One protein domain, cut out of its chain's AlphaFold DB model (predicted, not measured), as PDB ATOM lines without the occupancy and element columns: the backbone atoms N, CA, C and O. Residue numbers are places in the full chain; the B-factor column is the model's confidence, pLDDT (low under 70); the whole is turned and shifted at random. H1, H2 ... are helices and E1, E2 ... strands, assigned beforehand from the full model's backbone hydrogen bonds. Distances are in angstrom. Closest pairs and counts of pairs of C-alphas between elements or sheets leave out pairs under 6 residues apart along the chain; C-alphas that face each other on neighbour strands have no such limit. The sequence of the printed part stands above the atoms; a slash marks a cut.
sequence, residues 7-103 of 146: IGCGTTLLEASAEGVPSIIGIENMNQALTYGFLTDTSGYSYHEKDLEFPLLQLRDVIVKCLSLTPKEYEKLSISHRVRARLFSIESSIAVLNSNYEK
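What this domain is: This is residues 7 to 103 of the 146 residues of an uncharacterized protein of Glaciecola pallidula DSM 14239 = ACAM 615 (UniProt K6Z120). A short strand, E1, lies in the middle of a mostly helical body, between H1 and H2; H3 packs on H1 and meets H2 near their ends as an L, with the long unnamed stretch of residues 26 to 58 looping on the inner side of this L. H4 continues beyond the far end of H3 as an arm, and its last part together with the end of the printed part, residues 97 to 103, sticks out free. The printed part has 97 residues, with four named helices and one named strand in the order H1, E1, H2, H3, H4; the class is mostly helix, with 47 residues in helices and 3 in the strand. The whole is compact, with a radius of gyration of the C-alphas of 14.1 A, and the C-alphas span 45 by 32 by 19 A, the arm of H4 adding to the longest span.

How they stand to each other: The printed part opens with residues 7 to 8, which pair in parallel with residues 24 to 25 of the strand E1, residues 23 to 25. Between these two stretches comes the helix H1, residues 10 to 19. The closest C-alphas of H1 and E1 are those of Ser 17 and Ser 23, 5.9 A apart. E1 pairs with no named strand. After E1, residues 34 to 35 pair antiparallel with residues 57 to 58, a short pairing within the long link to the helix H2, residues 59 to 67. The closest C-alphas of E1 and H2 are those of Ile 24 and Val 62, 7.6 A apart. H1 and H2 are apart. The helix H3, residues 71 to 86, is close to H2 but not clearly touching it, with the C-alphas of Cys 66 and Tyr 74 the closest at 8.0 A; they run opposite ways at a steep tilt of 59 degrees. H3 and H1 touch, with the C-alphas of Ala 18 and Arg 82 the closest at 4.5 A. These two helices run opposite ways at a steep tilt of 53 degrees. The helix H4, residues 90 to 101, is close to H3 but not clearly touching it, the closest C-alphas being those of Arg 86 and Ser 92, 7.5 A apart. H3 and H4 run the same way at a steep tilt of 46 degrees. H4 is apart from H1, E1 and H2. In H1, H2, H3 and H4 every pair of O of residue i and N of residue i+4 is within hydrogen-bond range.

Where its parts are: H1 runs from Gly 10, with its C-alpha at (130.656, 127.867, 206.072), to Glu 19, 15.1 A from first to last C-alpha. E1 covers Ser 23 to Ile 25, and its centre is the nearest of the element centres to the mean of the C-alphas, at 5.4 A. H2 runs from Leu 59, with its C-alpha at (122.587, 119.906, 218.995), to Leu 67, 12.4 A. H3, the longest helix with 16 residues, runs from Pro 71 to Arg 86, 22.7 A. H4 runs from Ile 90 to Tyr 101, 16.1 A, and ends with C-alpha 101 at (138.753, 150.447, 204.412).

The domain as a whole: The two C-alphas farthest apart are those of Ser 68 and Glu 102, at 46.1 A. The C-alphas of Ile 7 and Lys 103, the first and last printed residues, are 35.7 A apart. The printed part has no cut. The link from E1 to H2 is long, with 33 residues; the links H1 to E1, H2 to H3 and H3 to H4 are tight. The mean pLDDT of the printed part is 94.8, that of H4 is 89, and no printed residue is under 70.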
ATOM      1  N   ILE A   7     122.431 120.889 208.656       97.25
ATOM      2  CA  ILE A   7     123.414 121.056 209.729       97.25
ATOM      3  C   ILE A   7     124.785 121.128 209.067       97.25
ATOM      4  O   ILE A   7     125.148 120.222 208.320       97.25
ATOM      5  N   GLY A   8     125.546 122.180 209.341       95.81
ATOM      6  CA  GLY A   8     126.881 122.348 208.772       95.81
ATOM      7  C   GLY A   8     127.485 123.698 209.122       95.81
ATOM      8  O   GLY A   8     127.011 124.376 210.025       95.81
ATOM      9  N   CYS A   9     128.526 124.105 208.409       93.81
ATOM     10  CA  CYS A   9     129.186 125.395 208.595       93.81
ATOM     11  C   CYS A   9     129.611 125.983 207.243       93.81
ATOM     12  O   CYS A   9     129.442 125.350 206.198       93.81
ATOM     13  N   GLY A  10     130.139 127.206 207.265       92.50
ATOM     14  CA  GLY A  10     130.656 127.867 206.072       92.50
ATOM     15  C   GLY A  10     129.589 128.155 205.010       92.50
ATOM     16  O   GLY A  10     128.421 128.410 205.308       92.50
ATOM     17  N   THR A  11     130.000 128.139 203.742       94.56
ATOM     18  CA  THR A  11     129.174 128.603 202.618       94.56
ATOM     19  C   THR A  11     127.943 127.741 202.375       94.56
ATOM     20  O   THR A  11     126.874 128.286 202.124       94.56
ATOM     21  N   THR A  12     128.039 126.421 202.526       96.19
ATOM     22  CA  THR A  12     126.906 125.508 202.300       96.19
ATOM     23  C   THR A  12     125.761 125.761 203.279       96.19
ATOM     24  O   THR A  12     124.593 125.679 202.902       96.19
ATOM     25  N   LEU A  13     126.071 126.140 204.525       97.81
ATOM     26  CA  LEU A  13     125.054 126.554 205.494       97.81
ATOM     27  C   LEU A  13     124.352 127.854 205.070       97.81
ATOM     28  O   LEU A  13     123.136 127.997 205.245       97.81
ATOM     29  N   LEU A  14     125.108 128.804 204.518       97.56
ATOM     30  CA  LEU A  14     124.564 130.065 204.018       97.56
ATOM     31  C   LEU A  14     123.692 129.846 202.777       97.56
ATOM     32  O   LEU A  14     122.615 130.427 202.699       97.56
ATOM     33  N   GLU A  15     124.112 128.977 201.857       97.69
ATOM     34  CA  GLU A  15     123.348 128.591 200.663       97.69
ATOM     35  C   GLU A  15     122.018 127.929 201.045       97.69
ATOM     36  O   GLU A  15     120.957 128.368 200.600       97.69
ATOM     37  N   ALA A  16     122.046 126.949 201.955       98.00
ATOM     38  CA  ALA A  16     120.829 126.328 202.481       98.00
ATOM     39  C   ALA A  16     119.895 127.371 203.127       98.00
ATOM     40  O   ALA A  16     118.689 127.400 202.862       98.00
ATOM     41  N   SER A  17     120.455 128.286 203.923       98.12
ATOM     42  CA  SER A  17     119.698 129.379 204.543       98.12
ATOM     43  C   SER A  17     119.109 130.355 203.518       98.12
ATOM     44  O   SER A  17     117.985 130.822 203.701       98.12
ATOM     45  N   ALA A  18     119.829 130.658 202.437       97.88
ATOM     46  CA  ALA A  18     119.380 131.552 201.368       97.88
ATOM     47  C   ALA A  18     118.186 130.977 200.591       97.88
ATOM     48  O   ALA A  18     117.276 131.723 200.225       97.88
ATOM     49  N   GLU A  19     118.120 129.653 200.446       97.56
ATOM     50  CA  GLU A  19     116.949 128.948 199.906       97.56
ATOM     51  C   GLU A  19     115.786 128.865 200.916       97.56
ATOM     52  O   GLU A  19     114.635 128.575 200.575       97.56
ATOM     53  N   GLY A  20     116.035 129.239 202.173       97.00
ATOM     54  CA  GLY A  20     115.057 129.211 203.253       97.00
ATOM     55  C   GLY A  20     114.947 127.848 203.932       97.00
ATOM     56  O   GLY A  20     113.923 127.564 204.555       97.00
ATOM     57  N   VAL A  21     115.969 127.001 203.823       97.81
ATOM     58  CA  VAL A  21     116.079 125.774 204.617       97.81
ATOM     59  C   VAL A  21     116.567 126.152 206.021       97.81
ATOM     60  O   VAL A  21     117.628 126.775 206.144       97.81
ATOM     61  N   PRO A  22     115.838 125.795 207.101       97.88
ATOM     62  CA  PRO A  22     116.333 125.962 208.459       97.88
ATOM     63  C   PRO A  22     117.706 125.325 208.615       97.88
ATOM     64  O   PRO A  22     117.899 124.153 208.288       97.88
ATOM     65  N   SER A  23     118.661 126.113 209.090       98.44
ATOM     66  CA  SER A  23     120.067 125.724 209.098       98.44
ATOM     67  C   SER A  23     120.657 125.866 210.494       98.44
ATOM     68  O   SER A  23     120.707 126.964 211.049       98.44
ATOM     69  N   ILE A  24     121.092 124.746 211.061       98.44
ATOM     70  CA  ILE A  24     121.704 124.653 212.385       98.44
ATOM     71  C   ILE A  24     123.222 124.731 212.225       98.44
ATOM     72  O   ILE A  24     123.804 124.057 211.372       98.44
ATOM     73  N   ILE A  25     123.860 125.548 213.053       98.25
ATOM     74  CA  ILE A  25     125.292 125.822 212.964       98.25
ATOM     75  C   ILE A  25     126.092 124.654 213.547       98.25
ATOM     76  O   ILE A  25     125.946 124.310 214.718       98.25
ATOM     77  N   GLY A  26     126.988 124.080 212.756       97.12
ATOM     78  CA  GLY A  26     128.111 123.288 213.242       97.12
ATOM     79  C   GLY A  26     129.249 124.215 213.660       97.12
ATOM     80  O   GLY A  26     129.635 125.093 212.891       97.12
ATOM     81  N   ILE A  27     129.766 124.039 214.874       96.75
ATOM     82  CA  ILE A  27     130.901 124.821 215.379       96.75
ATOM     83  C   ILE A  27     132.201 124.150 214.924       96.75
ATOM     84  O   ILE A  27     132.361 122.935 215.071       96.75
ATOM     85  N   GLU A  28     133.135 124.928 214.382       92.31
ATOM     86  CA  GLU A  28     134.422 124.413 213.914       92.31
ATOM     87  C   GLU A  28     135.245 123.811 215.049       92.31
ATOM     88  O   GLU A  28     135.311 124.347 216.157       92.31
ATOM     89  N   ASN A  29     135.920 122.697 214.752       89.94
ATOM     90  CA  ASN A  29     136.827 122.023 215.684       89.94
ATOM     91  C   ASN A  29     136.174 121.665 217.041       89.94
ATOM     92  O   ASN A  29     136.858 121.526 218.058       89.94
ATOM     93  N   MET A  30     134.844 121.513 217.066       92.25
ATOM     94  CA  MET A  30     134.085 121.102 218.243       92.25
ATOM     95  C   MET A  30     133.923 119.578 218.260       92.25
ATOM     96  O   MET A  30     133.227 118.999 217.432       92.25
ATOM     97  N   ASN A  31     134.525 118.921 219.252       91.44
ATOM     98  CA  ASN A  31     134.411 117.465 219.425       91.44
ATOM     99  C   ASN A  31     133.095 117.035 220.101       91.44
ATOM    100  O   ASN A  31     132.776 115.851 220.165       91.44
ATOM    101  N   GLN A  32     132.349 117.989 220.655       95.31
ATOM    102  CA  GLN A  32     131.077 117.762 221.334       95.31
ATOM    103  C   GLN A  32     129.911 118.093 220.398       95.31
ATOM    104  O   GLN A  32     130.020 118.962 219.540       95.31
ATOM    105  N   ALA A  33     128.762 117.442 220.589       95.56
ATOM    106  CA  ALA A  33     127.545 117.719 219.823       95.56
ATOM    107  C   ALA A  33     126.845 119.011 220.304       95.56
ATOM    108  O   ALA A  33     125.705 118.978 220.775       95.56
ATOM    109  N   LEU A  34     127.555 120.136 220.206       97.81
ATOM    110  CA  LEU A  34     127.124 121.474 220.603       97.81
ATOM    111  C   LEU A  34     126.948 122.387 219.386       97.81
ATOM    112  O   LEU A  34     127.577 122.197 218.348       97.81
ATOM    113  N   THR A  35     126.085 123.386 219.528       98.19
ATOM    114  CA  THR A  35     125.759 124.362 218.484       98.19
ATOM    115  C   THR A  35     125.393 125.710 219.100       98.19
ATOM    116  O   THR A  35     124.938 125.761 220.240       98.19
ATOM    117  N   TYR A  36     125.527 126.787 218.329       98.00
ATOM    118  CA  TYR A  36     124.950 128.093 218.664       98.00
ATOM    119  C   TYR A  36     123.468 128.225 218.274       98.00
ATOM    120  O   TYR A  36     122.877 129.288 218.437       98.00
ATOM    121  N   GLY A  37     122.851 127.150 217.773       98.06
ATOM    122  CA  GLY A  37     121.458 127.134 217.338       98.06
ATOM    123  C   GLY A  37     121.326 127.304 215.829       98.06
ATOM    124  O   GLY A  37     122.135 126.792 215.051       98.06
ATOM    125  N   PHE A  38     120.267 127.983 215.404       98.25
ATOM    126  CA  PHE A  38     120.065 128.324 214.001       98.25
ATOM    127  C   PHE A  38     120.972 129.488 213.591       98.25
ATOM    128  O   PHE A  38     121.325 130.329 214.414       98.25
ATOM    129  N   LEU A  39     121.278 129.620 212.296       98.12
ATOM    130  CA  LEU A  39     121.975 130.811 211.769       98.12
ATOM    131  C   LEU A  39     121.330 132.125 212.246       98.12
ATOM    132  O   LEU A  39     122.022 133.097 212.543       98.12
ATOM    133  N   THR A  40     119.999 132.143 212.337       97.62
ATOM    134  CA  THR A  40     119.197 133.293 212.772       97.62
ATOM    135  C   THR A  40     119.350 133.647 214.248       97.62
ATOM    136  O   THR A  40     118.964 134.747 214.626       97.62
ATOM    137  N   ASP A  41     119.893 132.742 215.064       97.31
ATOM    138  CA  ASP A  41     120.150 132.971 216.489       97.31
ATOM    139  C   ASP A  41     121.478 133.726 216.715       97.31
ATOM    140  O   ASP A  41     121.765 134.166 217.826       97.31
ATOM    141  N   THR A  42     122.273 133.924 215.654       96.25
ATOM    142  CA  THR A  42     123.555 134.648 215.688       96.25
ATOM    143  C   THR A  42     123.474 136.008 215.002       96.25
ATOM    144  O   THR A  42     122.615 136.263 214.152       96.25
ATOM    145  N   SER A  43     124.441 136.869 215.302       93.88
ATOM    146  CA  SER A  43     124.627 138.184 214.682       93.88
ATOM    147  C   SER A  43     126.042 138.329 214.102       93.88
ATOM    148  O   SER A  43     126.888 137.459 214.276       93.88
ATOM    149  N   GLY A  44     126.291 139.395 213.336       91.50
ATOM    150  CA  GLY A  44     127.613 139.650 212.746       91.50
ATOM    151  C   GLY A  44     128.019 138.666 211.640       91.50
ATOM    152  O   GLY A  44     127.168 137.995 211.050       91.50
ATOM    153  N   TYR A  45     129.317 138.619 211.331       90.88
ATOM    154  CA  TYR A  45     129.885 137.775 210.267       90.88
ATOM    155  C   TYR A  45     130.545 136.491 210.788       90.88
ATOM    156  O   TYR A  45     130.551 135.494 210.070       90.88
ATOM    157  N   SER A  46     131.021 136.481 212.034       92.19
ATOM    158  CA  SER A  46     131.508 135.273 212.709       92.19
ATOM    159  C   SER A  46     130.351 134.591 213.432       92.19
ATOM    160  O   SER A  46     129.706 135.189 214.289       92.19
ATOM    161  N   TYR A  47     130.057 133.346 213.055       94.94
ATOM    162  CA  TYR A  47     128.915 132.594 213.596       94.94
ATOM    163  C   TYR A  47     129.200 131.113 213.871       94.94
ATOM    164  O   TYR A  47     128.383 130.467 214.512       94.94
ATOM    165  N   HIS A  48     130.311 130.560 213.378       93.88
ATOM    166  CA  HIS A  48     130.638 129.127 213.463       93.88
ATOM    167  C   HIS A  48     132.011 128.852 214.094       93.88
ATOM    168  O   HIS A  48     132.339 127.697 214.359       93.88
ATOM    169  N   GLU A  49     132.797 129.896 214.355       93.94
ATOM    170  CA  GLU A  49     134.064 129.801 215.077       93.94
ATOM    171  C   GLU A  49     133.822 129.388 216.531       93.94
ATOM    172  O   GLU A  49     132.758 129.634 217.100       93.94
ATOM    173  N   LYS A  50     134.820 128.762 217.149       91.94
ATOM    174  CA  LYS A  50     134.762 128.432 218.570       91.94
ATOM    175  C   LYS A  50     134.850 129.707 219.421       91.94
ATOM    176  O   LYS A  50     135.453 130.692 219.010       91.94
ATOM    177  N   ASP A  51     134.290 129.650 220.627       91.31
ATOM    178  CA  ASP A  51     134.431 130.677 221.669       91.31
ATOM    179  C   ASP A  51     133.789 132.042 221.326       91.31
ATOM    180  O   ASP A  51     134.126 133.065 221.919       91.31
ATOM    181  N   LEU A  52     132.805 132.054 220.420       93.88
ATOM    182  CA  LEU A  52     131.928 133.207 220.206       93.88
ATOM    183  C   LEU A  52     130.981 133.417 221.398       93.88
ATOM    184  O   LEU A  52     130.560 132.457 222.049       93.88
ATOM    185  N   GLU A  53     130.579 134.670 221.631       94.94
ATOM    186  CA  GLU A  53     129.647 135.081 222.697       94.94
ATOM    187  C   GLU A  53     128.176 134.724 222.386       94.94
ATOM    188  O   GLU A  53     127.261 135.533 222.538       94.94
ATOM    189  N   PHE A  54     127.932 133.489 221.947       95.81
ATOM    190  CA  PHE A  54     126.599 132.930 221.740       95.81
ATOM    191  C   PHE A  54     126.364 131.746 222.692       95.81
ATOM    192  O   PHE A  54     127.303 131.011 223.012       95.81
ATOM    193  N   PRO A  55     125.123 131.514 223.156       95.56
ATOM    194  CA  PRO A  55     124.821 130.373 224.012       95.56
ATOM    195  C   PRO A  55     125.143 129.043 223.326       95.56
ATOM    196  O   PRO A  55     124.694 128.787 222.210       95.56
ATOM    197  N   LEU A  56     125.868 128.166 224.022       97.19
ATOM    198  CA  LEU A  56     126.062 126.787 223.583       97.19
ATOM    199  C   LEU A  56     124.834 125.950 223.944       97.19
ATOM    200  O   LEU A  56     124.435 125.861 225.106       97.19
ATOM    201  N   LEU A  57     124.251 125.318 222.933       98.00
ATOM    202  CA  LEU A  57     123.085 124.453 223.032       98.00
ATOM    203  C   LEU A  57     123.463 123.029 222.635       98.00
ATOM    204  O   LEU A  57     124.314 122.812 221.771       98.00
ATOM    205  N   GLN A  58     122.778 122.043 223.212       98.12
ATOM    206  CA  GLN A  58     122.892 120.665 222.745       98.12
ATOM    207  C   GLN A  58     122.278 120.560 221.348       98.12
ATOM    208  O   GLN A  58     121.099 120.867 221.158       98.12
ATOM    209  N   LEU A  59     123.042 120.051 220.381       97.81
ATOM    210  CA  LEU A  59     122.587 119.906 218.995       97.81
ATOM    211  C   LEU A  59     121.274 119.116 218.900       97.81
ATOM    212  O   LEU A  59     120.366 119.493 218.161       97.81
ATOM    213  N   ARG A  60     121.142 118.057 219.707       97.94
ATOM    214  CA  ARG A  60     119.929 117.229 219.767       97.94
ATOM    215  C   ARG A  60     118.675 118.048 220.112       97.94
ATOM    216  O   ARG A  60     117.618 117.794 219.547       97.94
ATOM    217  N   ASP A  61     118.791 119.027 221.009       98.19
ATOM    218  CA  ASP A  61     117.649 119.795 221.505       98.19
ATOM    219  C   ASP A  61     117.185 120.779 220.417       98.19
ATOM    220  O   ASP A  61     115.988 120.971 220.207       98.19
ATOM    221  N   VAL A  62     118.131 121.326 219.644       98.19
ATOM    222  CA  VAL A  62     117.843 122.179 218.480       98.19
ATOM    223  C   VAL A  62     117.212 121.375 217.338       98.19
ATOM    224  O   VAL A  62     116.267 121.850 216.708       98.19
ATOM    225  N   ILE A  63     117.659 120.135 217.104       97.56
ATOM    226  CA  ILE A  63     117.029 119.227 216.130       97.56
ATOM    227  C   ILE A  63     115.587 118.916 216.541       97.56
ATOM    228  O   ILE A  63     114.679 119.053 215.723       97.56
ATOM    229  N   VAL A  64     115.350 118.548 217.806       97.06
ATOM    230  CA  VAL A  64     113.993 118.287 218.323       97.06
ATOM    231  C   VAL A  64     113.111 119.527 218.172       97.06
ATOM    232  O   VAL A  64     111.990 119.416 217.678       97.06
ATOM    233  N   LYS A  65     113.635 120.714 218.507       95.75
ATOM    234  CA  LYS A  65     112.946 121.991 218.282       95.75
ATOM    235  C   LYS A  65     112.566 122.162 216.810       95.75
ATOM    236  O   LYS A  65     111.413 122.474 216.531       95.75
ATOM    237  N   CYS A  66     113.487 121.914 215.878       95.56
ATOM    238  CA  CYS A  66     113.233 122.021 214.439       95.56
ATOM    239  C   CYS A  66     112.140 121.051 213.960       95.56
ATOM    240  O   CYS A  66     111.215 121.454 213.259       95.56
ATOM    241  N   LEU A  67     112.205 119.790 214.395       95.62
ATOM    242  CA  LEU A  67     111.219 118.759 214.055       95.62
ATOM    243  C   LEU A  67     109.826 119.044 214.633       95.62
ATOM    244  O   LEU A  67     108.832 118.567 214.090       95.62
ATOM    245  N   SER A  68     109.751 119.813 215.721       95.38
ATOM    246  CA  SER A  68     108.492 120.183 216.375       95.38
ATOM    247  C   SER A  68     107.804 121.415 215.778       95.38
ATOM    248  O   SER A  68     106.698 121.749 216.200       95.38
ATOM    249  N   LEU A  69     108.434 122.094 214.812       95.75
ATOM    250  CA  LEU A  69     107.882 123.309 214.214       95.75
ATOM    251  C   LEU A  69     106.584 123.013 213.463       95.75
ATOM    252  O   LEU A  69     106.505 122.125 212.610       95.75
ATOM    253  N   THR A  70     105.572 123.837 213.712       96.50
ATOM    254  CA  THR A  70     104.388 123.889 212.856       96.50
ATOM    255  C   THR A  70     104.747 124.455 211.476       96.50
ATOM    256  O   THR A  70     105.738 125.180 211.339       96.50
ATOM    257  N   PRO A  71     103.927 124.219 210.433       95.62
ATOM    258  CA  PRO A  71     104.182 124.777 209.103       95.62
ATOM    259  C   PRO A  71     104.379 126.301 209.097       95.62
ATOM    260  O   PRO A  71     105.249 126.810 208.398       95.62
ATOM    261  N   LYS A  72     103.623 127.025 209.932       96.88
ATOM    262  CA  LYS A  72     103.716 128.485 210.056       96.88
ATOM    263  C   LYS A  72     105.011 128.934 210.734       96.88
ATOM    264  O   LYS A  72     105.598 129.942 210.349       96.88
ATOM    265  N   GLU A  73     105.461 128.212 211.757       97.19
ATOM    266  CA  GLU A  73     106.731 128.514 212.425       97.19
ATOM    267  C   GLU A  73     107.923 128.182 211.533       97.19
ATOM    268  O   GLU A  73     108.875 128.959 211.485       97.19
ATOM    269  N   TYR A  74     107.844 127.082 210.781       97.12
ATOM    270  CA  TYR A  74     108.838 126.730 209.774       97.12
ATOM    271  C   TYR A  74     108.939 127.817 208.701       97.12
ATOM    272  O   TYR A  74     110.036 128.269 208.388       97.12
ATOM    273  N   GLU A  75     107.808 128.285 208.166       97.19
ATOM    274  CA  GLU A  75     107.779 129.371 207.180       97.19
ATOM    275  C   GLU A  75     108.392 130.660 207.743       97.19
ATOM    276  O   GLU A  75     109.220 131.300 207.094       97.19
ATOM    277  N   LYS A  76     108.060 131.015 208.990       98.19
ATOM    278  CA  LYS A  76     108.663 132.168 209.666       98.19
ATOM    279  C   LYS A  76     110.182 132.018 209.791       98.19
ATOM    280  O   LYS A  76     110.912 132.952 209.469       98.19
ATOM    281  N   LEU A  77     110.652 130.853 210.237       97.88
ATOM    282  CA  LEU A  77     112.078 130.561 210.382       97.88
ATOM    283  C   LEU A  77     112.797 130.583 209.024       97.88
ATOM    284  O   LEU A  77     113.880 131.152 208.912       97.88
ATOM    285  N   SER A  78     112.164 130.042 207.982       98.06
ATOM    286  CA  SER A  78     112.634 130.075 206.595       98.06
ATOM    287  C   SER A  78     112.864 131.510 206.116       98.06
ATOM    288  O   SER A  78     113.955 131.840 205.647       98.06
ATOM    289  N   ILE A  79     111.887 132.400 206.318       98.44
ATOM    290  CA  ILE A  79     112.012 133.822 205.968       98.44
ATOM    291  C   ILE A  79     113.173 134.469 206.734       98.44
ATOM    292  O   ILE A  79     113.991 135.167 206.133       98.44
ATOM    293  N   SER A  80     113.284 134.214 208.041       98.31
ATOM    294  CA  SER A  80     114.386 134.736 208.855       98.31
ATOM    295  C   SER A  80     115.755 134.253 208.364       98.31
ATOM    296  O   SER A  80     116.686 135.055 208.306       98.31
ATOM    297  N   HIS A  81     115.876 132.991 207.946       98.31
ATOM    298  CA  HIS A  81     117.110 132.458 207.363       98.31
ATOM    299  C   HIS A  81     117.501 133.176 206.074       98.31
ATOM    300  O   HIS A  81     118.655 133.581 205.946       98.31
ATOM    301  N   ARG A  82     116.548 133.423 205.165       98.38
ATOM    302  CA  ARG A  82     116.824 134.167 203.924       98.38
ATOM    303  C   ARG A  82     117.315 135.582 204.206       98.38
ATOM    304  O   ARG A  82     118.254 136.055 203.570       98.38
ATOM    305  N   VAL A  83     116.688 136.258 205.172       97.75
ATOM    306  CA  VAL A  83     117.097 137.604 205.601       97.75
ATOM    307  C   VAL A  83     118.507 137.574 206.183       97.75
ATOM    308  O   VAL A  83     119.341 138.394 205.804       97.75
ATOM    309  N   ARG A  84     118.797 136.612 207.063       97.06
ATOM    310  CA  ARG A  84     120.107 136.485 207.701       97.06
ATOM    311  C   ARG A  84     121.209 136.151 206.694       97.06
ATOM    312  O   ARG A  84     122.256 136.790 206.729       97.06
ATOM    313  N   ALA A  85     120.961 135.213 205.781       97.38
ATOM    314  CA  ALA A  85     121.902 134.814 204.735       97.38
ATOM    315  C   ALA A  85     122.232 135.965 203.772       97.38
ATOM    316  O   ALA A  85     123.368 136.084 203.321       97.38
ATOM    317  N   ARG A  86     121.281 136.876 203.515       95.75
ATOM    318  CA  ARG A  86     121.497 138.044 202.646       95.75
ATOM    319  C   ARG A  86     122.601 138.981 203.146       95.75
ATOM    320  O   ARG A  86     123.237 139.633 202.326       95.75
ATOM    321  N   LEU A  87     122.881 139.013 204.452       94.38
ATOM    322  CA  LEU A  87     123.997 139.796 205.006       94.38
ATOM    323  C   LEU A  87     125.365 139.332 204.486       94.38
ATOM    324  O   LEU A  87     126.315 140.114 204.491       94.38
ATOM    325  N   PHE A  88     125.447 138.089 204.013       95.19
ATOM    326  CA  PHE A  88     126.639 137.476 203.433       95.19
ATOM    327  C   PHE A  88     126.651 137.547 201.899       95.19
ATOM    328  O   PHE A  88     127.489 136.910 201.267       95.19
ATOM    329  N   SER A  89     125.738 138.308 201.277       94.19
ATOM    330  CA  SER A  89     125.797 138.541 199.832       94.19
ATOM    331  C   SER A  89     127.091 139.264 199.455       94.19
ATOM    332  O   SER A  89     127.704 139.951 200.281       94.19
ATOM    333  N   ILE A  90     127.505 139.132 198.197       93.31
ATOM    334  CA  ILE A  90     128.707 139.797 197.687       93.31
ATOM    335  C   ILE A  90     128.571 141.315 197.847       93.31
ATOM    336  O   ILE A  90     129.487 141.968 198.337       93.31
ATOM    337  N   GLU A  91     127.406 141.869 197.516       94.12
ATOM    338  CA  GLU A  91     127.113 143.299 197.637       94.12
ATOM    339  C   GLU A  91     127.233 143.773 199.088       94.12
ATOM    340  O   GLU A  91     127.869 144.792 199.361       94.12
ATOM    341  N   SER A  92     126.667 143.008 200.028       92.19
ATOM    342  CA  SER A  92     126.730 143.322 201.458       92.19
ATOM    343  C   SER A  92     128.166 143.231 201.982       92.19
ATOM    344  O   SER A  92     128.614 144.089 202.741       92.19
ATOM    345  N   SER A  93     128.919 142.230 201.520       90.69
ATOM    346  CA  SER A  93     130.321 142.022 201.891       90.69
ATOM    347  C   SER A  93     131.219 143.152 201.377       90.69
ATOM    348  O   SER A  93     132.048 143.662 202.127       90.69
ATOM    349  N   ILE A  94     131.022 143.602 200.130       92.31
ATOM    350  CA  ILE A  94     131.740 144.749 199.551       92.31
ATOM    351  C   ILE A  94     131.449 146.024 200.346       92.31
ATOM    352  O   ILE A  94     132.372 146.775 200.656       92.31
ATOM    353  N   ALA A  95     130.186 146.270 200.706       89.75
ATOM    354  CA  ALA A  95     129.814 147.445 201.490       89.75
ATOM    355  C   ALA A  95     130.530 147.477 202.850       89.75
ATOM    356  O   ALA A  95     131.072 148.513 203.241       89.75
ATOM    357  N   VAL A  96     130.595 146.337 203.544       87.81
ATOM    358  CA  VAL A  96     131.325 146.221 204.814       87.81
ATOM    359  C   VAL A  96     132.822 146.426 204.620       87.81
ATOM    360  O   VAL A  96     133.420 147.200 205.368       87.81
ATOM    361  N   LEU A  97     133.420 145.805 203.600       88.31
ATOM    362  CA  LEU A  97     134.840 145.983 203.286       88.31
ATOM    363  C   LEU A  97     135.184 147.451 203.029       88.31
ATOM    364  O   LEU A  97     136.114 147.956 203.651       88.31
ATOM    365  N   ASN A  98     134.405 148.155 202.206       88.69
ATOM    366  CA  ASN A  98     134.610 149.582 201.943       88.69
ATOM    367  C   ASN A  98     134.486 150.416 203.225       88.69
ATOM    368  O   ASN A  98     135.349 151.244 203.506       88.69
ATOM    369  N   SER A  99     133.468 150.145 204.049       86.50
ATOM    370  CA  SER A  99     133.274 150.864 205.316       86.50
ATOM    371  C   SER A  99     134.414 150.650 206.316       86.50
ATOM    372  O   SER A  99     134.674 151.511 207.154       86.50
ATOM    373  N   ASN A 100     135.083 149.496 206.254       83.50
ATOM    374  CA  ASN A 100     136.255 149.211 207.070       83.50
ATOM    375  C   ASN A 100     137.510 149.833 206.457       83.50
ATOM    376  O   ASN A 100     138.328 150.363 207.195       83.50
ATOM    377  N   TYR A 101     137.638 149.834 205.131       79.81
ATOM    378  CA  TYR A 101     138.753 150.447 204.412       79.81
ATOM    379  C   TYR A 101     138.876 151.949 204.694       79.81
ATOM    380  O   TYR A 101     139.972 152.436 204.934       79.81
ATOM    381  N   GLU A 102     137.752 152.664 204.768       74.50
ATOM    382  CA  GLU A 102     137.720 154.086 205.148       74.50
ATOM    383  C   GLU A 102     138.158 154.347 206.599       74.50
ATOM    384  O   GLU A 102     138.567 155.458 206.932       74.50
ATOM    385  N   LYS A 103     138.067 153.338 207.471       72.19
ATOM    386  CA  LYS A 103     138.440 153.424 208.894       72.19
ATOM    387  C   LYS A 103     139.856 152.937 209.172       72.19
ATOM    388  O   LYS A 103     140.360 153.153 210.271       72.19
TER     389      LYS A 103